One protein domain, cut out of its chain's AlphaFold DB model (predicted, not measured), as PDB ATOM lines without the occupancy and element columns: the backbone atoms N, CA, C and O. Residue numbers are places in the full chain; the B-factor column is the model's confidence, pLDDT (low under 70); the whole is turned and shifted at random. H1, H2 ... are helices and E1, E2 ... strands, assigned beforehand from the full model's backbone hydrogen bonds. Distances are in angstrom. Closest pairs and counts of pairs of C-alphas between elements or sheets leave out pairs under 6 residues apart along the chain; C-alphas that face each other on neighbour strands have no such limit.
ATOM      1  N   PHE A  14     187.604 203.225 262.496       82.12
ATOM      2  CA  PHE A  14     188.344 202.052 262.010       82.12
ATOM      3  C   PHE A  14     187.528 200.752 262.097       82.12
ATOM      4  O   PHE A  14     187.487 199.965 261.156       82.12
ATOM      5  N   ASP A  15     186.791 200.586 263.191       80.62
ATOM      6  CA  ASP A  15     185.962 199.420 263.511       80.62
ATOM      7  C   ASP A  15     184.815 199.180 262.509       80.62
ATOM      8  O   ASP A  15     184.251 198.088 262.469       80.62
ATOM      9  N   ARG A  16     184.458 200.192 261.700       86.06
ATOM     10  CA  ARG A  16     183.441 200.102 260.634       86.06
ATOM     11  C   ARG A  16     184.012 199.685 259.279       86.06
ATOM     12  O   ARG A  16     183.239 199.464 258.350       86.06
ATOM     13  N   LEU A  17     185.335 199.611 259.141       86.25
ATOM     14  CA  LEU A  17     185.969 199.053 257.951       86.25
ATOM     15  C   LEU A  17     185.747 197.541 257.883       86.25
ATOM     16  O   LEU A  17     185.681 196.873 258.915       86.25
ATOM     17  N   LEU A  18     185.703 196.999 256.666       87.69
ATOM     18  CA  LEU A  18     185.752 195.552 256.449       87.69
ATOM     19  C   LEU A  18     187.086 194.976 256.972       87.69
ATOM     20  O   LEU A  18     188.100 195.677 256.882       87.69
ATOM     21  N   PRO A  19     187.123 193.734 257.498       82.06
ATOM     22  CA  PRO A  19     188.337 193.128 258.059       82.06
ATOM     23  C   PRO A  19     189.549 193.157 257.120       82.06
ATOM     24  O   PRO A  19     190.672 193.362 257.570       82.06
ATOM     25  N   GLU A  20     189.321 193.022 255.817       84.94
ATOM     26  CA  GLU A  20     190.345 193.059 254.772       84.94
ATOM     27  C   GLU A  20     190.966 194.459 254.656       84.94
ATOM     28  O   GLU A  20     192.179 194.603 254.542       84.94
ATOM     29  N   ILE A  21     190.147 195.513 254.755       88.69
ATOM     30  CA  ILE A  21     190.619 196.905 254.739       88.69
ATOM     31  C   ILE A  21     191.307 197.243 256.067       88.69
ATOM     32  O   ILE A  21     192.317 197.944 256.065       88.69
ATOM     33  N   GLN A  22     190.806 196.721 257.195       85.94
ATOM     34  CA  GLN A  22     191.503 196.829 258.481       85.94
ATOM     35  C   GLN A  22     192.910 196.233 258.362       85.94
ATOM     36  O   GLN A  22     193.871 196.911 258.711       85.94
ATOM     37  N   LEU A  23     193.044 195.022 257.809       80.94
ATOM     38  CA  LEU A  23     194.339 194.374 257.601       80.94
ATOM     39  C   LEU A  23     195.254 195.199 256.685       80.94
ATOM     40  O   LEU A  23     196.364 195.503 257.100       80.94
ATOM     41  N   LEU A  24     194.778 195.664 255.524       87.12
ATOM     42  CA  LEU A  24     195.575 196.506 254.616       87.12
ATOM     43  C   LEU A  24     196.101 197.788 255.285       87.12
ATOM     44  O   LEU A  24     197.241 198.183 255.049       87.12
ATOM     45  N   VAL A  25     195.303 198.441 256.140       85.62
ATOM     46  CA  VAL A  25     195.763 199.620 256.897       85.62
ATOM     47  C   VAL A  25     196.787 199.233 257.967       85.62
ATOM     48  O   VAL A  25     197.719 199.998 258.206       85.62
ATOM     49  N   LEU A  26     196.656 198.061 258.597       81.94
ATOM     50  CA  LEU A  26     197.655 197.555 259.543       81.94
ATOM     51  C   LEU A  26     198.978 197.224 258.846       81.94
ATOM     52  O   LEU A  26     200.024 197.638 259.332       81.94
ATOM     53  N   GLU A  27     198.937 196.535 257.706       83.31
ATOM     54  CA  GLU A  27     200.115 196.197 256.899       83.31
ATOM     55  C   GLU A  27     200.826 197.462 256.395       83.31
ATOM     56  O   GLU A  27     202.035 197.599 256.564       83.31
ATOM     57  N   ALA A  28     200.076 198.434 255.861       84.56
ATOM     58  CA  ALA A  28     200.623 199.704 255.382       84.56
ATOM     59  C   ALA A  28     201.167 200.615 256.502       84.56
ATOM     60  O   ALA A  28     201.989 201.491 256.233       84.56
ATOM     61  N   ALA A  29     200.713 200.435 257.745       83.12
ATOM     62  CA  ALA A  29     201.189 201.189 258.904       83.12
ATOM     63  C   ALA A  29     202.424 200.568 259.582       83.12
ATOM     64  O   ALA A  29     202.907 201.107 260.583       83.12
ATOM     65  N   LEU A  30     202.929 199.443 259.071       80.69
ATOM     66  CA  LEU A  30     204.094 198.751 259.610       80.69
ATOM     67  C   LEU A  30     205.327 198.920 258.717       80.69
ATOM     68  O   LEU A  30     205.202 199.099 257.505       80.69
ATOM     69  N   PRO A  31     206.541 198.841 259.298       78.56
ATOM     70  CA  PRO A  31     207.755 198.672 258.516       78.56
ATOM     71  C   PRO A  31     207.621 197.446 257.609       78.56
ATOM     72  O   PRO A  31     207.226 196.373 258.067       78.56
ATOM     73  N   GLN A  32     207.972 197.600 256.334       77.44
ATOM     74  CA  GLN A  32     208.011 196.475 255.405       77.44
ATOM     75  C   GLN A  32     209.059 195.456 255.882       77.44
ATOM     76  O   GLN A  32     210.170 195.840 256.239       77.44
ATOM     77  N   GLN A  33     208.698 194.168 255.869       77.62
ATOM     78  CA  GLN A  33     209.590 193.031 256.145       77.62
ATOM     79  C   GLN A  33     210.272 193.060 257.529       77.62
ATOM     80  O   GLN A  33     211.499 193.053 257.645       77.62
ATOM     81  N   ARG A  34     209.491 193.034 258.618       88.88
ATOM     82  CA  ARG A  34     210.070 192.871 259.964       88.88
ATOM     83  C   ARG A  34     210.584 191.442 260.152       88.88
ATOM     84  O   ARG A  34     209.803 190.491 260.184       88.88
ATOM     85  N   VAL A  35     211.898 191.302 260.318       90.25
ATOM     86  CA  VAL A  35     212.544 190.024 260.647       90.25
ATOM     87  C   VAL A  35     212.722 189.908 262.160       90.25
ATOM     88  O   VAL A  35     213.388 190.733 262.786       90.25
ATOM     89  N   PHE A  36     212.137 188.870 262.749       90.00
ATOM     90  CA  PHE A  36     212.285 188.505 264.153       90.00
ATOM     91  C   PHE A  36     213.344 187.405 264.263       90.00
ATOM     92  O   PHE A  36     213.048 186.231 264.054       90.00
ATOM     93  N   HIS A  37     214.588 187.787 264.557       90.25
ATOM     94  CA  HIS A  37     215.673 186.833 264.793       90.25
ATOM     95  C   HIS A  37     215.592 186.305 266.232       90.25
ATOM     96  O   HIS A  37     215.815 187.062 267.181       90.25
ATOM     97  N   VAL A  38     215.248 185.023 266.378       88.31
ATOM     98  CA  VAL A  38     215.163 184.319 267.666       88.31
ATOM     99  C   VAL A  38     216.565 184.076 268.232       88.31
ATOM    100  O   VAL A  38     217.386 183.449 267.567       88.31
ATOM    101  N   SER A  39     216.816 184.552 269.454       86.31
ATOM    102  CA  SER A  39     218.093 184.388 270.171       86.31
ATOM    103  C   SER A  39     218.120 183.230 271.164       86.31
ATOM    104  O   SER A  39     219.193 182.726 271.465       86.31
ATOM    105  N   ASP A  40     216.957 182.842 271.688       82.25
ATOM    106  CA  ASP A  40     216.766 181.677 272.558       82.25
ATOM    107  C   ASP A  40     215.282 181.275 272.507       82.25
ATOM    108  O   ASP A  40     214.400 182.132 272.359       82.25
ATOM    109  N   ALA A  41     215.005 179.982 272.640       80.19
ATOM    110  CA  ALA A  41     213.675 179.391 272.624       80.19
ATOM    111  C   ALA A  41     213.427 178.630 273.935       80.19
ATOM    112  O   ALA A  41     213.738 177.447 274.071       80.19
ATOM    113  N   THR A  42     212.815 179.311 274.903       77.62
ATOM    114  CA  THR A  42     212.442 178.703 276.185       77.62
ATOM    115  C   THR A  42     211.088 177.995 276.084       77.62
ATOM    116  O   THR A  42     210.289 178.266 275.187       77.62
ATOM    117  N   LYS A  43     210.754 177.147 277.069       72.62
ATOM    118  CA  LYS A  43     209.420 176.518 277.171       72.62
ATOM    119  C   LYS A  43     208.256 177.521 277.233       72.62
ATOM    120  O   LYS A  43     207.128 177.138 276.937       72.62
ATOM    121  N   ASN A  44     208.527 178.770 277.620       72.25
ATOM    122  CA  ASN A  44     207.514 179.789 277.899       72.25
ATOM    123  C   ASN A  44     207.444 180.888 276.821       72.25
ATOM    124  O   ASN A  44     206.599 181.773 276.923       72.25
ATOM    125  N   GLY A  45     208.319 180.861 275.811       78.62
ATOM    126  CA  GLY A  45     208.375 181.887 274.769       78.62
ATOM    127  C   GLY A  45     209.766 182.080 274.167       78.62
ATOM    128  O   GLY A  45     210.744 181.441 274.571       78.62
ATOM    129  N   PHE A  46     209.837 182.991 273.198       83.50
ATOM    130  CA  PHE A  46     211.048 183.301 272.443       83.50
ATOM    131  C   PHE A  46     211.700 184.596 272.932       83.50
ATOM    132  O   PHE A  46     211.017 185.590 273.178       83.50
ATOM    133  N   SER A  47     213.030 184.609 272.999       85.56
ATOM    134  CA  SER A  47     213.801 185.852 273.074       85.56
ATOM    135  C   SER A  47     214.283 186.262 271.678       85.56
ATOM    136  O   SER A  47     214.396 185.423 270.781       85.56
ATOM    137  N   PHE A  48     214.551 187.554 271.483       87.12
ATOM    138  CA  PHE A  48     214.912 188.118 270.179       87.12
ATOM    139  C   PHE A  48     216.137 189.023 270.271       87.12
ATOM    140  O   PHE A  48     216.174 189.912 271.130       87.12
ATOM    141  N   TYR A  49     217.062 188.879 269.316       82.81
ATOM    142  CA  TYR A  49     218.164 189.829 269.117       82.81
ATOM    143  C   TYR A  49     217.638 191.211 268.706       82.81
ATOM    144  O   TYR A  49     218.086 192.234 269.218       82.81
ATOM    145  N   ILE A  50     216.648 191.242 267.804       80.38
ATOM    146  CA  ILE A  50     216.024 192.471 267.304       80.38
ATOM    147  C   ILE A  50     214.605 192.567 267.862       80.38
ATOM    148  O   ILE A  50     213.717 191.795 267.499       80.38
ATOM    149  N   ARG A  51     214.383 193.542 268.748       77.25
ATOM    150  CA  ARG A  51     213.066 193.830 269.327       77.25
ATOM    151  C   ARG A  51     212.343 194.886 268.497       77.25
ATOM    152  O   ARG A  51     212.568 196.081 268.678       77.25
ATOM    153  N   HIS A  52     211.440 194.450 267.624       82.62
ATOM    154  CA  HIS A  52     210.500 195.364 266.970       82.62
ATOM    155  C   HIS A  52     209.495 195.896 268.001       82.62
ATOM    156  O   HIS A  52     208.888 195.085 268.711       82.62
ATOM    157  N   PRO A  53     209.285 197.222 268.105       77.44
ATOM    158  CA  PRO A  53     208.279 197.765 269.006       77.44
ATOM    159  C   PRO A  53     206.874 197.291 268.588       77.44
ATOM    160  O   PRO A  53     206.617 197.099 267.391       77.44
ATOM    161  N   PRO A  54     205.939 197.116 269.542       76.19
ATOM    162  CA  PRO A  54     204.551 196.822 269.212       76.19
ATOM    163  C   PRO A  54     203.966 197.913 268.294       76.19
ATOM    164  O   PRO A  54     204.300 199.089 268.469       76.19
ATOM    165  N   PRO A  55     203.087 197.565 267.333       77.19
ATOM    166  CA  PRO A  55     202.454 198.541 266.451       77.19
ATOM    167  C   PRO A  55     201.830 199.691 267.246       77.19
ATOM    168  O   PRO A  55     201.002 199.444 268.123       77.19
ATOM    169  N   ALA A  56     202.148 200.946 266.913       78.12
ATOM    170  CA  ALA A  56     201.558 202.112 267.586       78.12
ATOM    171  C   ALA A  56     200.015 202.106 267.517       78.12
ATOM    172  O   ALA A  56     199.335 202.596 268.413       78.12
ATOM    173  N   LEU A  57     199.442 201.461 266.497       76.25
ATOM    174  CA  LEU A  57     198.001 201.272 266.351       76.25
ATOM    175  C   LEU A  57     197.357 200.421 267.469       76.25
ATOM    176  O   LEU A  57     196.154 200.549 267.690       76.25
ATOM    177  N   LEU A  58     198.124 199.630 268.234       74.19
ATOM    178  CA  LEU A  58     197.630 198.941 269.439       74.19
ATOM    179  C   LEU A  58     197.175 199.911 270.543       74.19
ATOM    180  O   LEU A  58     196.340 199.532 271.366       74.19
ATOM    181  N   SER A  59     197.715 201.136 270.580       75.94
ATOM    182  CA  SER A  59     197.330 202.176 271.544       75.94
ATOM    183  C   SER A  59     196.342 203.203 270.980       75.94
ATOM    184  O   SER A  59     195.819 204.010 271.745       75.94
ATOM    185  N   ALA A  60     196.044 203.165 269.674       77.00
ATOM    186  CA  ALA A  60     195.214 204.170 269.009       77.00
ATOM    187  C   ALA A  60     193.726 204.072 269.390       77.00
ATOM    188  O   ALA A  60     193.122 205.066 269.791       77.00
ATOM    189  N   CYS A  61     193.118 202.884 269.281       78.25
ATOM    190  CA  CYS A  61     191.764 202.636 269.783       78.25
ATOM    191  C   CYS A  61     191.500 201.146 270.060       78.25
ATOM    192  O   CYS A  61     192.242 200.262 269.624       78.25
ATOM    193  N   HIS A  62     190.413 200.863 270.783       81.00
ATOM    194  CA  HIS A  62     190.050 199.506 271.195       81.00
ATOM    195  C   HIS A  62     189.791 198.556 270.013       81.00
ATOM    196  O   HIS A  62     190.283 197.431 270.022       81.00
ATOM    197  N   GLY A  63     189.039 198.977 268.991       81.31
ATOM    198  CA  GLY A  63     188.713 198.095 267.870       81.31
ATOM    199  C   GLY A  63     189.862 197.905 266.876       81.31
ATOM    200  O   GLY A  63     190.033 196.793 266.381       81.31
ATOM    201  N   THR A  64     190.747 198.892 266.691       80.25
ATOM    202  CA  THR A  64     192.044 198.674 266.024       80.25
ATOM    203  C   THR A  64     192.897 197.665 266.796       80.25
ATOM    204  O   THR A  64     193.414 196.727 266.193       80.25
ATOM    205  N   ARG A  65     192.984 197.772 268.130       82.62
ATOM    206  CA  ARG A  65     193.665 196.769 268.968       82.62
ATOM    207  C   ARG A  65     193.047 195.376 268.801       82.62
ATOM    208  O   ARG A  65     193.781 194.413 268.610       82.62
ATOM    209  N   ALA A  66     191.719 195.262 268.813       83.50
ATOM    210  CA  ALA A  66     191.018 193.999 268.581       83.50
ATOM    211  C   ALA A  66     191.240 193.447 267.158       83.50
ATOM    212  O   ALA A  66     191.366 192.239 266.980       83.50
ATOM    213  N   ALA A  67     191.329 194.306 266.139       82.19
ATOM    214  CA  ALA A  67     191.671 193.902 264.779       82.19
ATOM    215  C   ALA A  67     193.086 193.320 264.701       82.19
ATOM    216  O   ALA A  67     193.252 192.208 264.208       82.19
ATOM    217  N   ILE A  68     194.070 194.019 265.273       82.06
ATOM    218  CA  ILE A  68     195.466 193.571 265.343       82.06
ATOM    219  C   ILE A  68     195.568 192.204 266.035       82.06
ATOM    220  O   ILE A  68     196.155 191.277 265.482       82.06
ATOM    221  N   LEU A  69     194.930 192.049 267.201       84.56
ATOM    222  CA  LEU A  69     194.932 190.808 267.987       84.56
ATOM    223  C   LEU A  69     194.268 189.606 267.287       84.56
ATOM    224  O   LEU A  69     194.532 188.473 267.673       84.56
ATOM    225  N   ARG A  70     193.415 189.821 266.275       85.00
ATOM    226  CA  ARG A  70     192.847 188.732 265.455       85.00
ATOM    227  C   ARG A  70     193.790 188.274 264.338       85.00
ATOM    228  O   ARG A  70     193.664 187.143 263.877       85.00
ATOM    229  N   SER A  71     194.700 189.144 263.903       84.62
ATOM    230  CA  SER A  71     195.587 188.907 262.755       84.62
ATOM    231  C   SER A  71     196.998 188.464 263.149       84.62
ATOM    232  O   SER A  71     197.722 187.940 262.304       84.62
ATOM    233  N   GLY A  72     197.406 188.665 264.405       86.50
ATOM    234  CA  GLY A  72     198.751 188.356 264.890       86.50
ATOM    235  C   GLY A  72     198.792 187.886 266.341       86.50
ATOM    236  O   GLY A  72     197.767 187.739 267.001       86.50
ATOM    237  N   VAL A  73     200.002 187.634 266.830       85.62
ATOM    238  CA  VAL A  73     200.290 186.995 268.120       85.62
ATOM    239  C   VAL A  73     201.430 187.710 268.842       85.62
ATOM    240  O   VAL A  73     202.326 188.269 268.213       85.62
ATOM    241  N   PHE A  74     201.429 187.664 270.173       84.75
ATOM    242  CA  PHE A  74     202.599 188.035 270.968       84.75
ATOM    243  C   PHE A  74     203.484 186.805 271.168       84.75
ATOM    244  O   PHE A  74     203.000 185.777 271.633       84.75
ATOM    245  N   LEU A  75     204.771 186.911 270.833       81.06
ATOM    246  CA  LEU A  75     205.725 185.796 270.932       81.06
ATOM    247  C   LEU A  75     206.395 185.668 272.318       81.06
ATOM    248  O   LEU A  75     207.157 184.731 272.554       81.06
ATOM    249  N   ASP A  76     206.106 186.610 273.216       76.25
ATOM    250  CA  ASP A  76     206.623 186.695 274.586       76.25
ATOM    251  C   ASP A  76     205.531 187.295 275.503       76.25
ATOM    252  O   ASP A  76     205.349 188.512 275.606       76.25
ATOM    253  N   GLY A  77     204.695 186.411 276.064       65.12
ATOM    254  CA  GLY A  77     203.840 186.651 277.240       65.12
ATOM    255  C   GLY A  77     202.786 187.771 277.195       65.12
ATOM    256  O   GLY A  77     202.189 188.074 278.224       65.12
ATOM    257  N   GLY A  78     202.552 188.421 276.052       59.81
ATOM    258  CA  GLY A  78     201.619 189.554 275.929       59.81
ATOM    259  C   GLY A  78     202.213 190.942 276.215       59.81
ATOM    260  O   GLY A  78     201.489 191.932 276.114       59.81
ATOM    261  N   GLN A  79     203.513 191.041 276.521       59.97
ATOM    262  CA  GLN A  79     204.259 192.316 276.550       59.97
ATOM    263  C   GLN A  79     205.402 192.385 275.524       59.97
ATOM    264  O   GLN A  79     205.964 193.459 275.309       59.97
ATOM    265  N   GLY A  80     205.750 191.266 274.890       67.81
ATOM    266  CA  GLY A  80     206.893 191.183 273.993       67.81
ATOM    267  C   GLY A  80     206.615 191.531 272.530       67.81
ATOM    268  O   GLY A  80     205.722 192.303 272.178       67.81
ATOM    269  N   ALA A  81     207.428 190.934 271.660       80.81
ATOM    270  CA  ALA A  81     207.359 191.078 270.211       80.81
ATOM    271  C   ALA A  81     205.967 190.711 269.658       80.81
ATOM    272  O   ALA A  81     205.485 189.595 269.869       80.81
ATOM    273  N   PHE A  82     205.346 191.637 268.919       86.81
ATOM    274  CA  PHE A  82     204.076 191.395 268.233       86.81
ATOM    275  C   PHE A  82     204.301 191.011 266.766       86.81
ATOM    276  O   PHE A  82     204.776 191.834 265.976       86.81
ATOM    277  N   PHE A  83     203.914 189.783 266.422       87.75
ATOM    278  CA  PHE A  83     204.161 189.112 265.148       87.75
ATOM    279  C   PHE A  83     202.872 188.924 264.337       87.75
ATOM    280  O   PHE A  83     201.873 188.402 264.835       87.75
ATOM    281  N   LEU A  84     202.911 189.307 263.064       88.06
ATOM    282  CA  LEU A  84     201.858 189.173 262.065       88.06
ATOM    283  C   LEU A  84     202.311 188.180 260.987       88.06
ATOM    284  O   LEU A  84     203.081 188.561 260.106       88.06
ATOM    285  N   PRO A  85     201.792 186.936 260.984       86.31
ATOM    286  CA  PRO A  85     202.203 185.897 260.034       86.31
ATOM    287  C   PRO A  85     202.020 186.241 258.545       86.31
ATOM    288  O   PRO A  85     202.511 185.504 257.697       86.31
ATOM    289  N   ALA A  86     201.275 187.303 258.219       83.44
ATOM    290  CA  ALA A  86     201.058 187.772 256.850       83.44
ATOM    291  C   ALA A  86     202.221 188.618 256.290       83.44
ATOM    292  O   ALA A  86     202.414 188.639 255.077       83.44
ATOM    293  N   VAL A  87     202.983 189.310 257.150       84.38
ATOM    294  CA  VAL A  87     203.992 190.314 256.739       84.38
ATOM    295  C   VAL A  87     205.342 190.196 257.446       84.38
ATOM    296  O   VAL A  87     206.342 190.707 256.940       84.38
ATOM    297  N   ASP A  88     205.386 189.535 258.600       88.62
ATOM    298  CA  ASP A  88     206.597 189.377 259.397       88.62
ATOM    299  C   ASP A  88     207.259 188.020 259.138       88.62
ATOM    300  O   ASP A  88     206.589 187.004 258.940       88.62
ATOM    301  N   LEU A  89     208.589 187.982 259.221       91.12
ATOM    302  CA  LEU A  89     209.376 186.764 259.055       91.12
ATOM    303  C   LEU A  89     210.045 186.373 260.375       91.12
ATOM    304  O   LEU A  89     210.778 187.160 260.970       91.12
ATOM    305  N   LEU A  90     209.807 185.143 260.830       90.19
ATOM    306  CA  LEU A  90     210.455 184.576 262.012       90.19
ATOM    307  C   LEU A  90     211.693 183.792 261.563       90.19
ATOM    308  O   LEU A  90     211.570 182.792 260.855       90.19
ATOM    309  N   TYR A  91     212.881 184.265 261.939       90.06
ATOM    310  CA  TYR A  91     214.154 183.658 261.558       90.06
ATOM    311  C   TYR A  91     214.752 182.873 262.731       90.06
ATOM    312  O   TYR A  91     214.948 183.412 263.823       90.06
ATOM    313  N   PHE A  92     215.052 181.601 262.470       88.06
ATOM    314  CA  PHE A  92     215.698 180.682 263.403       88.06
ATOM    315  C   PHE A  92     217.094 180.327 262.899       88.06
ATOM    316  O   PHE A  92     217.233 179.698 261.840       88.06
ATOM    317  N   ASP A  93     218.104 180.653 263.700       85.31
ATOM    318  CA  ASP A  93     219.457 180.148 263.494       85.31
ATOM    319  C   ASP A  93     219.496 178.602 263.543       85.31
ATOM    320  O   ASP A  93     218.615 177.929 264.095       85.31
ATOM    321  N   ARG A  94     220.523 178.025 262.922       82.25
ATOM    322  CA  ARG A  94     220.736 176.589 262.711       82.25
ATOM    323  C   ARG A  94     220.766 175.789 264.019       82.25
ATOM    324  O   ARG A  94     220.286 174.655 264.049       82.25
ATOM    325  N   SER A  95     221.274 176.404 265.086       78.25
ATOM    326  CA  SER A  95     221.227 175.935 266.476       78.25
ATOM    327  C   SER A  95     219.776 175.730 266.964       78.25
ATOM    328  O   SER A  95     219.378 174.639 267.385       78.25
ATOM    329  N   HIS A  96     218.934 176.750 266.802       73.00
ATOM    330  CA  HIS A  96     217.535 176.780 267.235       73.00
ATOM    331  C   HIS A  96     216.595 175.899 266.398       73.00
ATOM    332  O   HIS A  96     215.589 175.409 266.916       73.00
ATOM    333  N   GLN A  97     216.934 175.601 265.138       73.25
ATOM    334  CA  GLN A  97     216.146 174.689 264.292       73.25
ATOM    335  C   GLN A  97     215.998 173.278 264.888       73.25
ATOM    336  O   GLN A  97     214.989 172.614 264.630       73.25
ATOM    337  N   ARG A  98     216.960 172.815 265.706       71.62
ATOM    338  CA  ARG A  98     216.867 171.525 266.413       71.62
ATOM    339  C   ARG A  98     215.700 171.512 267.413       71.62
ATOM    340  O   ARG A  98     214.966 170.530 267.467       71.62
ATOM    341  N   HIS A  99     215.477 172.614 268.130       66.69
ATOM    342  CA  HIS A  99     214.419 172.743 269.138       66.69
ATOM    343  C   HIS A  99     213.013 172.751 268.525       66.69
ATOM    344  O   HIS A  99     212.122 172.069 269.028       66.69
ATOM    345  N   VAL A 100     212.825 173.448 267.396       67.69
ATOM    346  CA  VAL A 100     211.547 173.444 266.660       67.69
ATOM    347  C   VAL A 100     211.222 172.031 266.160       67.69
ATOM    348  O   VAL A 100     210.141 171.513 266.423       67.69
ATOM    349  N   ARG A 101     212.194 171.353 265.532       67.94
ATOM    350  CA  ARG A 101     212.012 169.982 265.021       67.94
ATOM    351  C   ARG A 101     211.801 168.941 266.121       67.94
ATOM    352  O   ARG A 101     211.100 167.965 265.884       67.94
ATOM    353  N   ALA A 102     212.387 169.131 267.304       63.84
ATOM    354  CA  ALA A 102     212.139 168.264 268.454       63.84
ATOM    355  C   ALA A 102     210.699 168.416 268.977       63.84
ATOM    356  O   ALA A 102     210.066 167.417 269.304       63.84
ATOM    357  N   ALA A 103     210.151 169.638 268.988       60.88
ATOM    358  CA  ALA A 103     208.756 169.883 269.364       60.88
ATOM    359  C   ALA A 103     207.745 169.287 268.361       60.88
ATOM    360  O   ALA A 103     206.681 168.826 268.775       60.88
TER     361      ALA A 103
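AT A GLANCE: This is residues 14 to 103 of the 215 residues of an uncharacterized protein of Cordyceps confragosa (UniProt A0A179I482). A small, strongly twisted sheet of E2, E1 and E3 makes one end of an elongated body, with H4 at its far tip; a cluster of H1, H2 and H3 makes the other end. Three links run between the two ends, and the longest, residues 72 to 88, passes through the middle. The printed part has 90 residues, with four named helices and three named strands in the order H1 E1 E2 H2 H3 E3 H4; the sheet order E2 E1 E3 is mixed, and so is the class, helices and strands. It is only just compact, close to loose, with a radius of gyration of the C-alphas of 14.3 A, and spans 45 by 22 by 21 A.

HOW THE PARTS SIT: Start at E1, residues 35 to 42, the inner strand, which bends by 65 degrees at residue 39. Over residues 35 to 38 it pairs with E3, residues 89 to 92, parallel, with N 36 and O 89 2.8 A apart. Over residues 38 to 42 it pairs with E2, residues 45 to 48, as an antiparallel hairpin, with N 47 and O 40 at 2.9 A. H4, residues 97 to 103, only grazes the sheet. H1, residues 19 to 28, is not on the sheet and is apart from H4; it touches H3, residues 62 to 71, about perpendicular at 88 degrees, and their closest C-alphas, those of Gln 22 and Ala 67, are 6.9 A apart. H2, residues 57 to 60, touches H3 only at the corner, Leu 58 and Arg 65 being closest, their C-alphas 4.5 A apart. In H1, H3 and H4 every O i to N i+4 pair is within hydrogen-bond range; H2 is too short for one.

IN THESE COORDINATES: Find C-alpha 19 at (188.337, 193.128, 258.059); H1 runs 14.2 A from there. E1 runs 19.2 A from C-alpha 35 at (212.544, 190.024, 260.647), and H3 14.6 A. H4 ends at C-alpha 103, (208.756, 169.883, 269.364).

THE WHOLE: The two farthest C-alphas, Arg 16 and Ser 95, are 45.2 A apart. The printed part has no cut; the link H3 to E3 is long, and in it residues 73 to 74 pair antiparallel with 82 to 83. Look for pLDDT under 70 at residues 77 to 80 and 99 to 103.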